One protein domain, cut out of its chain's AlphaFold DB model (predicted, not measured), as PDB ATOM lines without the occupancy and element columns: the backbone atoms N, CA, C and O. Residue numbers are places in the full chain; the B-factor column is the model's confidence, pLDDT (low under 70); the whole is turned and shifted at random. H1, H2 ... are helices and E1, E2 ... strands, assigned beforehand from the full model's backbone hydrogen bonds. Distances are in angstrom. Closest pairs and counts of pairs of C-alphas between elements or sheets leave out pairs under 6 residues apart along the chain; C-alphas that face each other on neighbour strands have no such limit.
ATOM      1  N   ASP A 102     205.106 246.953 197.601       95.31
ATOM      2  CA  ASP A 102     204.510 245.681 197.168       95.31
ATOM      3  C   ASP A 102     203.470 245.144 198.161       95.31
ATOM      4  O   ASP A 102     202.513 244.480 197.764       95.31
ATOM      5  N   GLU A 103     203.622 245.469 199.444       96.00
ATOM      6  CA  GLU A 103     202.645 245.117 200.468       96.00
ATOM      7  C   GLU A 103     201.363 245.943 200.324       96.00
ATOM      8  O   GLU A 103     200.273 245.376 200.376       96.00
ATOM      9  N   LEU A 104     201.476 247.240 200.013       96.88
ATOM     10  CA  LEU A 104     200.318 248.078 199.676       96.88
ATOM     11  C   LEU A 104     199.576 247.569 198.431       96.88
ATOM     12  O   LEU A 104     198.350 247.482 198.438       96.88
ATOM     13  N   LYS A 105     200.299 247.124 197.394       97.06
ATOM     14  CA  LYS A 105     199.676 246.475 196.224       97.06
ATOM     15  C   LYS A 105     198.955 245.177 196.581       97.06
ATOM     16  O   LYS A 105     197.917 244.867 195.999       97.06
ATOM     17  N   ARG A 106     199.507 244.378 197.502       97.38
ATOM     18  CA  ARG A 106     198.846 243.158 197.993       97.38
ATOM     19  C   ARG A 106     197.543 243.507 198.714       97.38
ATOM     20  O   ARG A 106     196.525 242.888 198.416       97.38
ATOM     21  N   ILE A 107     197.583 244.511 199.590       96.81
ATOM     22  CA  ILE A 107     196.425 245.029 200.329       96.81
ATOM     23  C   ILE A 107     195.324 245.496 199.373       96.81
ATOM     24  O   ILE A 107     194.173 245.108 199.533       96.81
ATOM     25  N   GLU A 108     195.657 246.273 198.343       97.62
ATOM     26  CA  GLU A 108     194.667 246.738 197.364       97.62
ATOM     27  C   GLU A 108     194.028 245.589 196.584       97.62
ATOM     28  O   GLU A 108     192.809 245.557 196.439       97.62
ATOM     29  N   ARG A 109     194.811 244.604 196.125       98.06
ATOM     30  CA  ARG A 109     194.252 243.426 195.437       98.06
ATOM     31  C   ARG A 109     193.272 242.663 196.321       98.06
ATOM     32  O   ARG A 109     192.237 242.206 195.839       98.06
ATOM     33  N   GLU A 110     193.605 242.508 197.598       97.38
ATOM     34  CA  GLU A 110     192.737 241.868 198.582       97.38
ATOM     35  C   GLU A 110     191.466 242.687 198.829       97.38
ATOM     36  O   GLU A 110     190.368 242.123 198.842       97.38
ATOM     37  N   ALA A 111     191.605 244.008 198.947       97.44
ATOM     38  CA  ALA A 111     190.487 244.918 199.126       97.44
ATOM     39  C   ALA A 111     189.529 244.883 197.933       97.44
ATOM     40  O   ALA A 111     188.329 244.730 198.134       97.44
ATOM     41  N   ILE A 112     190.045 244.920 196.703       97.75
ATOM     42  CA  ILE A 112     189.243 244.819 195.477       97.75
ATOM     43  C   ILE A 112     188.521 243.471 195.417       97.75
ATOM     44  O   ILE A 112     187.311 243.426 195.204       97.75
ATOM     45  N   LYS A 113     189.244 242.361 195.632       97.69
ATOM     46  CA  LYS A 113     188.684 241.004 195.533       97.69
ATOM     47  C   LYS A 113     187.504 240.794 196.484       97.69
ATOM     48  O   LYS A 113     186.548 240.116 196.123       97.69
ATOM     49  N   ASN A 114     187.593 241.356 197.684       97.38
ATOM     50  CA  ASN A 114     186.620 241.145 198.752       97.38
ATOM     51  C   ASN A 114     185.720 242.370 198.997       97.38
ATOM     52  O   ASN A 114     184.938 242.363 199.942       97.38
ATOM     53  N   SER A 115     185.822 243.414 198.164       96.38
ATOM     54  CA  SER A 115     185.121 244.699 198.344       96.38
ATOM     55  C   SER A 115     185.306 245.303 199.746       96.38
ATOM     56  O   SER A 115     184.366 245.821 200.348       96.38
ATOM     57  N   LEU A 116     186.521 245.205 200.293       97.12
ATOM     58  CA  LEU A 116     186.839 245.679 201.640       97.12
ATOM     59  C   LEU A 116     187.212 247.159 201.642       97.12
ATOM     60  O   LEU A 116     187.750 247.702 200.672       97.12
ATOM     61  N   ARG A 117     186.970 247.788 202.794       96.81
ATOM     62  CA  ARG A 117     187.460 249.123 203.134       96.81
ATOM     63  C   ARG A 117     188.885 249.040 203.683       96.81
ATOM     64  O   ARG A 117     189.223 248.082 204.377       96.81
ATOM     65  N   LEU A 118     189.687 250.068 203.425       98.06
ATOM     66  CA  LEU A 118     190.943 250.311 204.128       98.06
ATOM     67  C   LEU A 118     190.708 251.283 205.291       98.06
ATOM     68  O   LEU A 118     190.124 252.353 205.118       98.06
ATOM     69  N   ASN A 119     191.175 250.919 206.474       98.12
ATOM     70  CA  ASN A 119     191.043 251.679 207.707       98.12
ATOM     71  C   ASN A 119     192.421 252.167 208.140       98.12
ATOM     72  O   ASN A 119     193.326 251.361 208.331       98.12
ATOM     73  N   LEU A 120     192.585 253.471 208.325       98.12
ATOM     74  CA  LEU A 120     193.761 254.046 208.962       98.12
ATOM     75  C   LEU A 120     193.465 254.320 210.438       98.12
ATOM     76  O   LEU A 120     192.655 255.182 210.772       98.12
ATOM     77  N   LEU A 121     194.159 253.615 211.320       97.62
ATOM     78  CA  LEU A 121     194.073 253.764 212.765       97.62
ATOM     79  C   LEU A 121     195.186 254.712 213.233       97.62
ATOM     80  O   LEU A 121     196.349 254.328 213.364       97.62
ATOM     81  N   LEU A 122     194.844 255.982 213.457       96.19
ATOM     82  CA  LEU A 122     195.765 256.995 213.972       96.19
ATOM     83  C   LEU A 122     195.759 256.972 215.500       96.19
ATOM     84  O   LEU A 122     194.880 257.571 216.125       96.19
ATOM     85  N   LEU A 123     196.755 256.317 216.107       94.19
ATOM     86  CA  LEU A 123     196.859 256.174 217.566       94.19
ATOM     87  C   LEU A 123     195.559 255.634 218.205       94.19
ATOM     88  O   LEU A 123     195.230 256.019 219.328       94.19
ATOM     89  N   SER A 124     194.792 254.830 217.464       94.31
ATOM     90  CA  SER A 124     193.556 254.180 217.913       94.31
ATOM     91  C   SER A 124     193.805 252.684 218.037       94.31
ATOM     92  O   SER A 124     194.467 252.094 217.184       94.31
ATOM     93  N   GLU A 125     193.279 252.100 219.108       91.44
ATOM     94  CA  GLU A 125     193.286 250.655 219.351       91.44
ATOM     95  C   GLU A 125     192.000 249.988 218.827       91.44
ATOM     96  O   GLU A 125     191.876 248.767 218.861       91.44
ATOM     97  N   ASP A 126     191.060 250.781 218.304       91.88
ATOM     98  CA  ASP A 126     189.763 250.310 217.834       91.88
ATOM     99  C   ASP A 126     189.907 249.698 216.436       91.88
ATOM    100  O   ASP A 126     189.971 250.404 215.425       91.88
ATOM    101  N   ILE A 127     189.965 248.367 216.379       94.62
ATOM    102  CA  ILE A 127     189.914 247.613 215.125       94.62
ATOM    103  C   ILE A 127     188.543 247.796 214.471       94.62
ATOM    104  O   ILE A 127     187.500 247.710 215.119       94.62
ATOM    105  N   LEU A 128     188.553 248.036 213.162       94.25
ATOM    106  CA  LEU A 128     187.359 248.266 212.359       94.25
ATOM    107  C   LEU A 128     187.196 247.169 211.305       94.25
ATOM    108  O   LEU A 128     188.186 246.609 210.832       94.25
ATOM    109  N   ASP A 129     185.961 246.938 210.862       94.50
ATOM    110  CA  ASP A 129     185.685 246.025 209.751       94.50
ATOM    111  C   ASP A 129     186.425 246.472 208.476       94.50
ATOM    112  O   ASP A 129     186.319 247.627 208.038       94.50
ATOM    113  N   GLY A 130     187.196 245.557 207.884       95.62
ATOM    114  CA  GLY A 130     188.060 245.809 206.727       95.62
ATOM    115  C   GLY A 130     189.545 245.598 207.032       95.62
ATOM    116  O   GLY A 130     189.910 244.917 207.985       95.62
ATOM    117  N   ILE A 131     190.412 246.169 206.196       97.75
ATOM    118  CA  ILE A 131     191.869 246.061 206.349       97.75
ATOM    119  C   ILE A 131     192.357 247.217 207.219       97.75
ATOM    120  O   ILE A 131     192.145 248.374 206.867       97.75
ATOM    121  N   ASN A 132     193.038 246.928 208.326       97.94
ATOM    122  CA  ASN A 132     193.493 247.941 209.277       97.94
ATOM    123  C   ASN A 132     194.991 248.238 209.110       97.94
ATOM    124  O   ASN A 132     195.829 247.354 209.263       97.94
ATOM    125  N   LEU A 133     195.326 249.497 208.821       97.81
ATOM    126  CA  LEU A 133     196.678 250.053 208.867       97.81
ATOM    127  C   LEU A 133     196.817 250.923 210.113       97.81
ATOM    128  O   LEU A 133     196.031 251.846 210.306       97.81
ATOM    129  N   TYR A 134     197.837 250.689 210.928       97.75
ATOM    130  CA  TYR A 134     198.041 251.415 212.179       97.75
ATOM    131  C   TYR A 134     199.248 252.352 212.125       97.75
ATOM    132  O   TYR A 134     200.322 251.977 211.650       97.75
ATOM    133  N   ILE A 135     199.084 253.562 212.672       97.19
ATOM    134  CA  ILE A 135     200.190 254.468 212.992       97.19
ATOM    135  C   ILE A 135     200.227 254.740 214.497       97.19
ATOM    136  O   ILE A 135     199.290 255.313 215.058       97.19
ATOM    137  N   GLY A 136     201.360 254.421 215.124       95.31
ATOM    138  CA  GLY A 136     201.608 254.633 216.550       95.31
ATOM    139  C   GLY A 136     202.661 253.691 217.125       95.31
ATOM    140  O   GLY A 136     203.309 252.951 216.389       95.31
ATOM    141  N   ASN A 137     202.853 253.714 218.444       91.75
ATOM    142  CA  ASN A 137     203.924 252.944 219.087       91.75
ATOM    143  C   ASN A 137     203.605 251.447 219.208       91.75
ATOM    144  O   ASN A 137     204.460 250.628 218.882       91.75
ATOM    145  N   ASN A 138     202.394 251.111 219.659       89.75
ATOM    146  CA  ASN A 138     201.982 249.744 219.968       89.75
ATOM    147  C   ASN A 138     200.846 249.354 219.020       89.75
ATOM    148  O   ASN A 138     199.701 249.734 219.252       89.75
ATOM    149  N   SER A 139     201.181 248.663 217.928       92.69
ATOM    150  CA  SER A 139     200.174 248.213 216.962       92.69
ATOM    151  C   SER A 139     199.239 247.187 217.603       92.69
ATOM    152  O   SER A 139     199.740 246.258 218.242       92.69
ATOM    153  N   PRO A 140     197.912 247.315 217.425       93.50
ATOM    154  CA  PRO A 140     196.971 246.237 217.713       93.50
ATOM    155  C   PRO A 140     197.336 244.959 216.943       93.50
ATOM    156  O   PRO A 140     197.895 245.045 215.847       93.50
ATOM    157  N   GLU A 141     197.003 243.792 217.502       90.00
ATOM    158  CA  GLU A 141     197.402 242.467 216.985       90.00
ATOM    159  C   GLU A 141     196.955 242.225 215.531       90.00
ATOM    160  O   GLU A 141     197.735 241.731 214.721       90.00
ATOM    161  N   ASP A 142     195.753 242.683 215.171       91.88
ATOM    162  CA  ASP A 142     195.158 242.495 213.840       91.88
ATOM    163  C   ASP A 142     195.388 243.675 212.874       91.88
ATOM    164  O   ASP A 142     194.768 243.760 211.810       91.88
ATOM    165  N   ALA A 143     196.260 244.621 213.233       96.62
ATOM    166  CA  ALA A 143     196.575 245.773 212.395       96.62
ATOM    167  C   ALA A 143     197.966 245.662 211.761       96.62
ATOM    168  O   ALA A 143     198.958 245.316 212.402       96.62
ATOM    169  N   ILE A 144     198.058 246.047 210.490       96.75
ATOM    170  CA  ILE A 144     199.327 246.160 209.774       96.75
ATOM    171  C   ILE A 144     200.006 247.459 210.214       96.75
ATOM    172  O   ILE A 144     199.482 248.559 210.009       96.75
ATOM    173  N   HIS A 145     201.189 247.353 210.814       96.50
ATOM    174  CA  HIS A 145     201.900 248.507 211.359       96.50
ATOM    175  C   HIS A 145     202.566 249.323 210.243       96.50
ATOM    176  O   HIS A 145     203.596 248.932 209.702       96.50
ATOM    177  N   LEU A 146     201.999 250.482 209.903       96.31
ATOM    178  CA  LEU A 146     202.537 251.370 208.869       96.31
ATOM    179  C   LEU A 146     203.797 252.110 209.349       96.31
ATOM    180  O   LEU A 146     204.741 252.304 208.583       96.31
ATOM    181  N   GLY A 147     203.811 252.522 210.616       95.38
ATOM    182  CA  GLY A 147     204.942 253.193 211.253       95.38
ATOM    183  C   GLY A 147     204.571 253.829 212.591       95.38
ATOM    184  O   GLY A 147     203.418 253.784 213.026       95.38
ATOM    185  N   ARG A 148     205.551 254.422 213.276       95.50
ATOM    186  CA  ARG A 148     205.340 254.995 214.618       95.50
ATOM    187  C   ARG A 148     204.908 256.454 214.628       95.50
ATOM    188  O   ARG A 148     204.380 256.927 215.634       95.50
ATOM    189  N   VAL A 149     205.122 257.181 213.534       95.44
ATOM    190  CA  VAL A 149     204.851 258.621 213.465       95.44
ATOM    191  C   VAL A 149     203.830 258.948 212.391       95.44
ATOM    192  O   VAL A 149     203.830 258.387 211.303       95.44
ATOM    193  N   VAL A 150     202.977 259.934 212.678       95.69
ATOM    194  CA  VAL A 150     201.887 260.366 211.783       95.69
ATOM    195  C   VAL A 150     202.384 260.731 210.383       95.69
ATOM    196  O   VAL A 150     201.656 260.541 209.420       95.69
ATOM    197  N   SER A 151     203.626 261.199 210.236       97.06
ATOM    198  CA  SER A 151     204.182 261.533 208.925       97.06
ATOM    199  C   SER A 151     204.366 260.327 207.996       97.06
ATOM    200  O   SER A 151     204.295 260.516 206.785       97.06
ATOM    201  N   ASN A 152     204.444 259.091 208.516       96.75
ATOM    202  CA  ASN A 152     204.475 257.877 207.687       96.75
ATOM    203  C   ASN A 152     203.218 257.721 206.809       96.75
ATOM    204  O   ASN A 152     203.245 256.994 205.816       96.75
ATOM    205  N   ILE A 153     202.135 258.449 207.113       97.38
ATOM    206  CA  ILE A 153     200.957 258.521 206.249       97.38
ATOM    207  C   ILE A 153     201.283 259.036 204.840       97.38
ATOM    208  O   ILE A 153     200.581 258.663 203.912       97.38
ATOM    209  N   ALA A 154     202.335 259.839 204.634       97.44
ATOM    210  CA  ALA A 154     202.676 260.328 203.294       97.44
ATOM    211  C   ALA A 154     203.004 259.172 202.329       97.44
ATOM    212  O   ALA A 154     202.614 259.199 201.165       97.44
ATOM    213  N   PHE A 155     203.621 258.094 202.827       96.38
ATOM    214  CA  PHE A 155     203.848 256.894 202.021       96.38
ATOM    215  C   PHE A 155     202.531 256.246 201.567       96.38
ATOM    216  O   PHE A 155     202.392 255.875 200.401       96.38
ATOM    217  N   LEU A 156     201.550 256.159 202.472       97.56
ATOM    218  CA  LEU A 156     200.214 255.653 202.165       97.56
ATOM    219  C   LEU A 156     199.453 256.600 201.226       97.56
ATOM    220  O   LEU A 156     198.863 256.136 200.264       97.56
ATOM    221  N   LEU A 157     199.482 257.912 201.461       97.44
ATOM    222  CA  LEU A 157     198.792 258.904 200.629       97.44
ATOM    223  C   LEU A 157     199.267 258.860 199.180       97.44
ATOM    224  O   LEU A 157     198.436 258.847 198.278       97.44
ATOM    225  N   ASN A 158     200.583 258.766 198.964       95.69
ATOM    226  CA  ASN A 158     201.132 258.571 197.628       95.69
ATOM    227  C   ASN A 158     200.522 257.333 196.952       95.69
ATOM    228  O   ASN A 158     200.110 257.397 195.802       95.69
ATOM    229  N   PHE A 159     200.408 256.214 197.667       96.62
ATOM    230  CA  PHE A 159     199.751 255.024 197.131       96.62
ATOM    231  C   PHE A 159     198.258 255.254 196.842       96.62
ATOM    232  O   PHE A 159     197.795 254.930 195.753       96.62
ATOM    233  N   LEU A 160     197.520 255.841 197.789       96.62
ATOM    234  CA  LEU A 160     196.077 256.049 197.666       96.62
ATOM    235  C   LEU A 160     195.722 256.953 196.483       96.62
ATOM    236  O   LEU A 160     194.803 256.616 195.748       96.62
ATOM    237  N   PHE A 161     196.457 258.045 196.251       94.62
ATOM    238  CA  PHE A 161     196.202 258.945 195.116       94.62
ATOM    239  C   PHE A 161     196.337 258.269 193.743       94.62
ATOM    240  O   PHE A 161     195.737 258.729 192.776       94.62
ATOM    241  N   HIS A 162     197.079 257.163 193.660       92.44
ATOM    242  CA  HIS A 162     197.286 256.403 192.426       92.44
ATOM    243  C   HIS A 162     196.443 255.118 192.354       92.44
ATOM    244  O   HIS A 162     196.643 254.308 191.450       92.44
ATOM    245  N   SER A 163     195.520 254.915 193.297       94.50
ATOM    246  CA  SER A 163     194.626 253.760 193.335       94.50
ATOM    247  C   SER A 163     193.242 254.137 192.819       94.50
ATOM    248  O   SER A 163     192.527 254.888 193.476       94.50
ATOM    249  N   ASP A 164     192.805 253.542 191.708       93.25
ATOM    250  CA  ASP A 164     191.440 253.742 191.188       93.25
ATOM    251  C   ASP A 164     190.354 253.152 192.113       93.25
ATOM    252  O   ASP A 164     189.172 253.470 191.982       93.25
ATOM    253  N   TYR A 165     190.737 252.282 193.055       95.69
ATOM    254  CA  TYR A 165     189.818 251.705 194.038       95.69
ATOM    255  C   TYR A 165     189.649 252.596 195.276       95.69
ATOM    256  O   TYR A 165     188.543 252.703 195.825       95.69
ATOM    257  N   PHE A 166     190.737 253.236 195.717       96.19
ATOM    258  CA  PHE A 166     190.744 254.080 196.912       96.19
ATOM    259  C   PHE A 166     190.662 255.581 196.634       96.19
ATOM    260  O   PHE A 166     190.481 256.353 197.575       96.19
ATOM    261  N   TYR A 167     190.784 256.013 195.381       95.38
ATOM    262  CA  TYR A 167     190.717 257.415 195.006       95.38
ATOM    263  C   TYR A 167     190.042 257.595 193.646       95.38
ATOM    264  O   TYR A 167     190.415 257.004 192.638       95.38
ATOM    265  N   ASN A 168     189.032 258.458 193.608       91.88
ATOM    266  CA  ASN A 168     188.360 258.810 192.367       91.88
ATOM    267  C   ASN A 168     189.112 259.958 191.681       91.88
ATOM    268  O   ASN A 168     189.008 261.090 192.131       91.88
ATOM    269  N   ASN A 169     189.794 259.700 190.563       79.88
ATOM    270  CA  ASN A 169     190.558 260.699 189.797       79.88
ATOM    271  C   ASN A 169     189.708 261.730 189.006       79.88
ATOM    272  O   ASN A 169     190.229 262.473 188.174       79.88
ATOM    273  N   GLY A 170     188.390 261.791 189.222       75.88
ATOM    274  CA  GLY A 170     187.506 262.775 188.587       75.88
ATOM    275  C   GLY A 170     187.708 264.224 189.072       75.88
ATOM    276  O   GLY A 170     188.507 264.510 189.957       75.88
ATOM    277  N   LYS A 171     186.907 265.165 188.536       57.97
ATOM    278  CA  LYS A 171     186.996 266.625 188.805       57.97
ATOM    279  C   LYS A 171     186.989 267.042 190.287       57.97
ATOM    280  O   LYS A 171     187.380 268.162 190.587       57.97
ATOM    281  N   ASN A 172     186.531 266.176 191.191       72.00
ATOM    282  CA  ASN A 172     186.469 266.417 192.632       72.00
ATOM    283  C   ASN A 172     187.157 265.269 193.368       72.00
ATOM    284  O   ASN A 172     186.484 264.547 194.106       72.00
ATOM    285  N   GLY A 173     188.443 265.056 193.091       84.38
ATOM    286  CA  GLY A 173     189.147 263.875 193.558       84.38
ATOM    287  C   GLY A 173     188.975 263.629 195.054       84.38
ATOM    288  O   GLY A 173     189.158 264.532 195.872       84.38
ATOM    289  N   LYS A 174     188.511 262.427 195.395       94.75
ATOM    290  CA  LYS A 174     188.130 262.044 196.756       94.75
ATOM    291  C   LYS A 174     188.516 260.608 197.028       94.75
ATOM    292  O   LYS A 174     188.387 259.756 196.149       94.75
ATOM    293  N   PHE A 175     188.905 260.349 198.269       96.44
ATOM    294  CA  PHE A 175     189.072 259.000 198.763       96.44
ATOM    295  C   PHE A 175     187.742 258.241 198.734       96.44
ATOM    296  O   PHE A 175     186.682 258.772 199.070       96.44
ATOM    297  N   THR A 176     187.820 256.981 198.334       94.75
ATOM    298  CA  THR A 176     186.739 255.994 198.315       94.75
ATOM    299  C   THR A 176     187.196 254.773 199.095       94.75
ATOM    300  O   THR A 176     188.386 254.494 199.165       94.75
ATOM    301  N   ASN A 177     186.271 254.044 199.726       95.50
ATOM    302  CA  ASN A 177     186.605 252.827 200.481       95.50
ATOM    303  C   ASN A 177     187.749 253.023 201.498       95.50
ATOM    304  O   ASN A 177     188.508 252.094 201.774       95.50
ATOM    305  N   PHE A 178     187.850 254.222 202.073       97.75
ATOM    306  CA  PHE A 178     188.890 254.598 203.016       97.75
ATOM    307  C   PHE A 178     188.282 255.313 204.219       97.75
ATOM    308  O   PHE A 178     187.493 256.253 204.070       97.75
ATOM    309  N   ALA A 179     188.640 254.862 205.416       97.62
ATOM    310  CA  ALA A 179     188.223 255.488 206.659       97.62
ATOM    311  C   ALA A 179     189.389 255.696 207.604       97.62
ATOM    312  O   ALA A 179     190.417 255.028 207.510       97.62
ATOM    313  N   VAL A 180     189.200 256.616 208.538       97.75
ATOM    314  CA  VAL A 180     190.216 257.001 209.503       97.75
ATOM    315  C   VAL A 180     189.579 257.023 210.880       97.75
ATOM    316  O   VAL A 180     188.609 257.745 211.088       97.75
ATOM    317  N   SER A 181     190.148 256.262 211.810       96.69
ATOM    318  CA  SER A 181     189.857 256.378 213.240       96.69
ATOM    319  C   SER A 181     190.990 257.146 213.907       96.69
ATOM    320  O   SER A 181     192.166 256.902 213.618       96.69
ATOM    321  N   GLN A 182     190.653 258.082 214.790       94.12
ATOM    322  CA  GLN A 182     191.639 258.820 215.571       94.12
ATOM    323  C   GLN A 182     191.414 258.596 217.064       94.12
ATOM    324  O   GLN A 182     190.475 259.136 217.644       94.12
ATOM    325  N   GLY A 183     192.341 257.878 217.697       91.50
ATOM    326  CA  GLY A 183     192.329 257.667 219.141       91.50
ATOM    327  C   GLY A 183     192.900 258.887 219.858       91.50
ATOM    328  O   GLY A 183     192.210 259.880 220.109       91.50
ATOM    329  N   HIS A 184     194.195 258.860 220.181       88.31
ATOM    330  CA  HIS A 184     194.814 259.978 220.893       88.31
ATOM    331  C   HIS A 184     194.950 261.249 220.023       88.31
ATOM    332  O   HIS A 184     195.671 261.296 219.019       88.31
ATOM    333  N   LYS A 185     194.296 262.337 220.446       90.62
ATOM    334  CA  LYS A 185     194.246 263.612 219.708       90.62
ATOM    335  C   LYS A 185     195.487 264.473 219.942       90.62
ATOM    336  O   LYS A 185     195.530 265.307 220.846       90.62
ATOM    337  N   THR A 186     196.490 264.327 219.077       93.94
ATOM    338  CA  THR A 186     197.646 265.241 219.019       93.94
ATOM    339  C   THR A 186     197.378 266.438 218.103       93.94
ATOM    340  O   THR A 186     196.528 266.379 217.217       93.94
ATOM    341  N   LEU A 187     198.128 267.537 218.261       96.06
ATOM    342  CA  LEU A 187     197.980 268.712 217.388       96.06
ATOM    343  C   LEU A 187     198.211 268.373 215.908       96.06
ATOM    344  O   LEU A 187     197.406 268.756 215.066       96.06
ATOM    345  N   ILE A 188     199.296 267.655 215.591       96.88
ATOM    346  CA  ILE A 188     199.583 267.231 214.212       96.88
ATOM    347  C   ILE A 188     198.527 266.225 213.749       96.88
ATOM    348  O   ILE A 188     197.986 266.396 212.663       96.88
ATOM    349  N   GLY A 189     198.175 265.245 214.589       96.19
ATOM    350  CA  GLY A 189     197.127 264.267 214.288       96.19
ATOM    351  C   GLY A 189     195.801 264.923 213.908       96.19
ATOM    352  O   GLY A 189     195.225 264.552 212.899       96.19
ATOM    353  N   ASN A 190     195.372 265.969 214.623       96.88
ATOM    354  CA  ASN A 190     194.143 266.703 214.302       96.88
ATOM    355  C   ASN A 190     194.207 267.404 212.938       96.88
ATOM    356  O   ASN A 190     193.210 267.433 212.222       96.88
ATOM    357  N   ALA A 191     195.360 267.972 212.566       98.19
ATOM    358  CA  ALA A 191     195.527 268.575 211.244       98.19
ATOM    359  C   ALA A 191     195.491 267.515 210.133       98.19
ATOM    360  O   ALA A 191     194.864 267.736 209.101       98.19
ATOM    361  N   VAL A 192     196.109 266.354 210.360       98.25
ATOM    362  CA  VAL A 192     196.093 265.230 209.415       98.25
ATOM    363  C   VAL A 192     194.694 264.637 209.274       98.25
ATOM    364  O   VAL A 192     194.198 264.542 208.158       98.25
ATOM    365  N   TYR A 193     194.023 264.329 210.383       97.94
ATOM    366  CA  TYR A 193     192.657 263.804 210.403       97.94
ATOM    367  C   TYR A 193     191.673 264.740 209.689       97.94
ATOM    368  O   TYR A 193     190.936 264.309 208.806       97.94
ATOM    369  N   PHE A 194     191.742 266.047 209.972       98.19
ATOM    370  CA  PHE A 194     190.985 267.063 209.234       98.19
ATOM    371  C   PHE A 194     191.261 267.012 207.722       98.19
ATOM    372  O   PHE A 194     190.325 267.016 206.926       98.19
ATOM    373  N   SER A 195     192.534 266.940 207.326       98.31
ATOM    374  CA  SER A 195     192.938 266.961 205.914       98.31
ATOM    375  C   SER A 195     192.442 265.728 205.157       98.31
ATOM    376  O   SER A 195     191.956 265.856 204.038       98.31
ATOM    377  N   LEU A 196     192.473 264.550 205.788       98.25
ATOM    378  CA  LEU A 196     191.911 263.318 205.224       98.25
ATOM    379  C   LEU A 196     190.403 263.455 204.973       98.25
ATOM    380  O   LEU A 196     189.930 263.059 203.909       98.25
ATOM    381  N   GLY A 197     189.663 264.080 205.895       97.75
ATOM    382  CA  GLY A 197     188.232 264.348 205.718       97.75
ATOM    383  C   GLY A 197     187.928 265.329 204.586       97.75
ATOM    384  O   GLY A 197     186.977 265.123 203.834       97.75
ATOM    385  N   VAL A 198     188.754 266.366 204.406       97.19
ATOM    386  CA  VAL A 198     188.626 267.299 203.267       97.19
ATOM    387  C   VAL A 198     188.791 266.568 201.931       97.19
ATOM    388  O   VAL A 198     188.048 266.842 200.990       97.19
ATOM    389  N   PHE A 199     189.697 265.588 201.871       96.94
ATOM    390  CA  PHE A 199     189.873 264.697 200.721       96.94
ATOM    391  C   PHE A 199     188.859 263.539 200.670       96.94
ATOM    392  O   PHE A 199     188.986 262.649 199.839       96.94
ATOM    393  N   GLY A 200     187.817 263.541 201.506       96.31
ATOM    394  CA  GLY A 200     186.693 262.606 201.407       96.31
ATOM    395  C   GLY A 200     186.847 261.287 202.165       96.31
ATOM    396  O   GLY A 200     185.991 260.422 202.009       96.31
ATOM    397  N   ALA A 201     187.880 261.123 202.996       97.25
ATOM    398  CA  ALA A 201     187.963 259.963 203.882       97.25
ATOM    399  C   ALA A 201     186.790 259.946 204.877       97.25
ATOM    400  O   ALA A 201     186.381 260.993 205.386       97.25
ATOM    401  N   ASN A 202     186.278 258.756 205.196       97.50
ATOM    402  CA  ASN A 202     185.262 258.605 206.235       97.50
ATOM    403  C   ASN A 202     185.905 258.739 207.626       97.50
ATOM    404  O   ASN A 202     186.699 257.888 208.025       97.50
ATOM    405  N   LEU A 203     185.582 259.811 208.344       96.56
ATOM    406  CA  LEU A 203     186.144 260.130 209.654       96.56
ATOM    407  C   LEU A 203     185.283 259.516 210.771       96.56
ATOM    408  O   LEU A 203     184.088 259.805 210.840       96.56
ATOM    409  N   LEU A 204     185.896 258.676 211.613       91.44
ATOM    410  CA  LEU A 204     185.273 257.940 212.723       91.44
ATOM    411  C   LEU A 204     185.745 258.452 214.086       91.44
ATOM    412  O   LEU A 204     186.948 258.808 214.185       91.44
TER     413      LEU A 204
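What this domain is: This is residues 102 to 204 of the 204 residues of an uncharacterized protein of Candidatus Altiarchaeales archaeon (UniProt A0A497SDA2). A small, twisted sheet of four parallel strands has helices H2 and H3 side by side over one face, while H1 crosses near the end where E1 and E2 begin. A long loop, residues 162 to 177, folds back on itself between H2 and E4. The printed part has 103 residues, with three named helices and four named strands in the order H1 E1 E2 E3 H2 E4 H3; across the sheet the order is E3 E2 E1 E4. The class is mixed, helices and strands; the whole is compact, with a radius of gyration of the C-alphas of 12.7 A, and rounded, spanning 33 by 28 by 22 A.

How they stand to each other: Begin with H1, residues 102 to 114, which is on the sheet; its Ala 111 and Leu 118 of E1, residues 118 to 122, are their closest C-alphas, 7.4 A apart. Next comes E2, residues 131 to 135, parallel to E1 at 23 degrees; look for N 119 and O 131 at 2.8 A. E3, residues 144 to 147, is an edge strand parallel to E2 at 26 degrees, with N 134 and O 144 at 2.8 A. H2, residues 150 to 161, is over E2 at a height over the sheet of 8.8 A and runs along the strands, at 6 degrees to E2 on the local plane. H1 and H2 are close but not clearly touching, with the C-alphas of Leu 104 and Phe 159 closest at 7.4 A. E4, residues 178 to 182, is the other edge strand, parallel to E1 at 19 degrees, with N 120 and O 179 at 2.8 A. E3, H2 and E4 form a split strand-helix-strand unit, two parallel strands of one sheet with E2 and E1 between them, and its crossover is right-handed. H3, residues 187 to 198, is over E4 on the same face as H2, at a height of 9.6 A. H2, with residue 150 alone, only just touches H3, with 3 pairs of C-alphas within 8 A; the closest are those of Val 150 and Gly 189, 6.6 A apart. The domain has two layers, the helices H1, H2 and H3 on one face of the sheet. In H1 and H3 every O i to N i+4 pair is within hydrogen-bond range; in H2, 5 of 8 are.

Where its parts are: Find C-alpha 102 at (204.510, 245.681, 197.168); from there H1 runs 18.5 A to C-alpha 114. E1 covers 12.8 A, E2 13.6 A and E3 9.1 A. H2 starts at C-alpha 150, (201.887, 260.366, 211.783), and runs 17.7 A. E4 covers 13.5 A, and H3 runs 17.0 A to C-alpha 198 at (188.626, 267.299, 203.267).

The domain as a whole: The C-alphas farthest apart, of Glu 141 and Lys 171, are 38.5 A from each other. The printed part has no cut; the link from H2 to E4 is long, and in it residues 167 to 168 pair antiparallel with 174 to 175. Mean pLDDT of the printed part is 94.8, with residue 171 under 70.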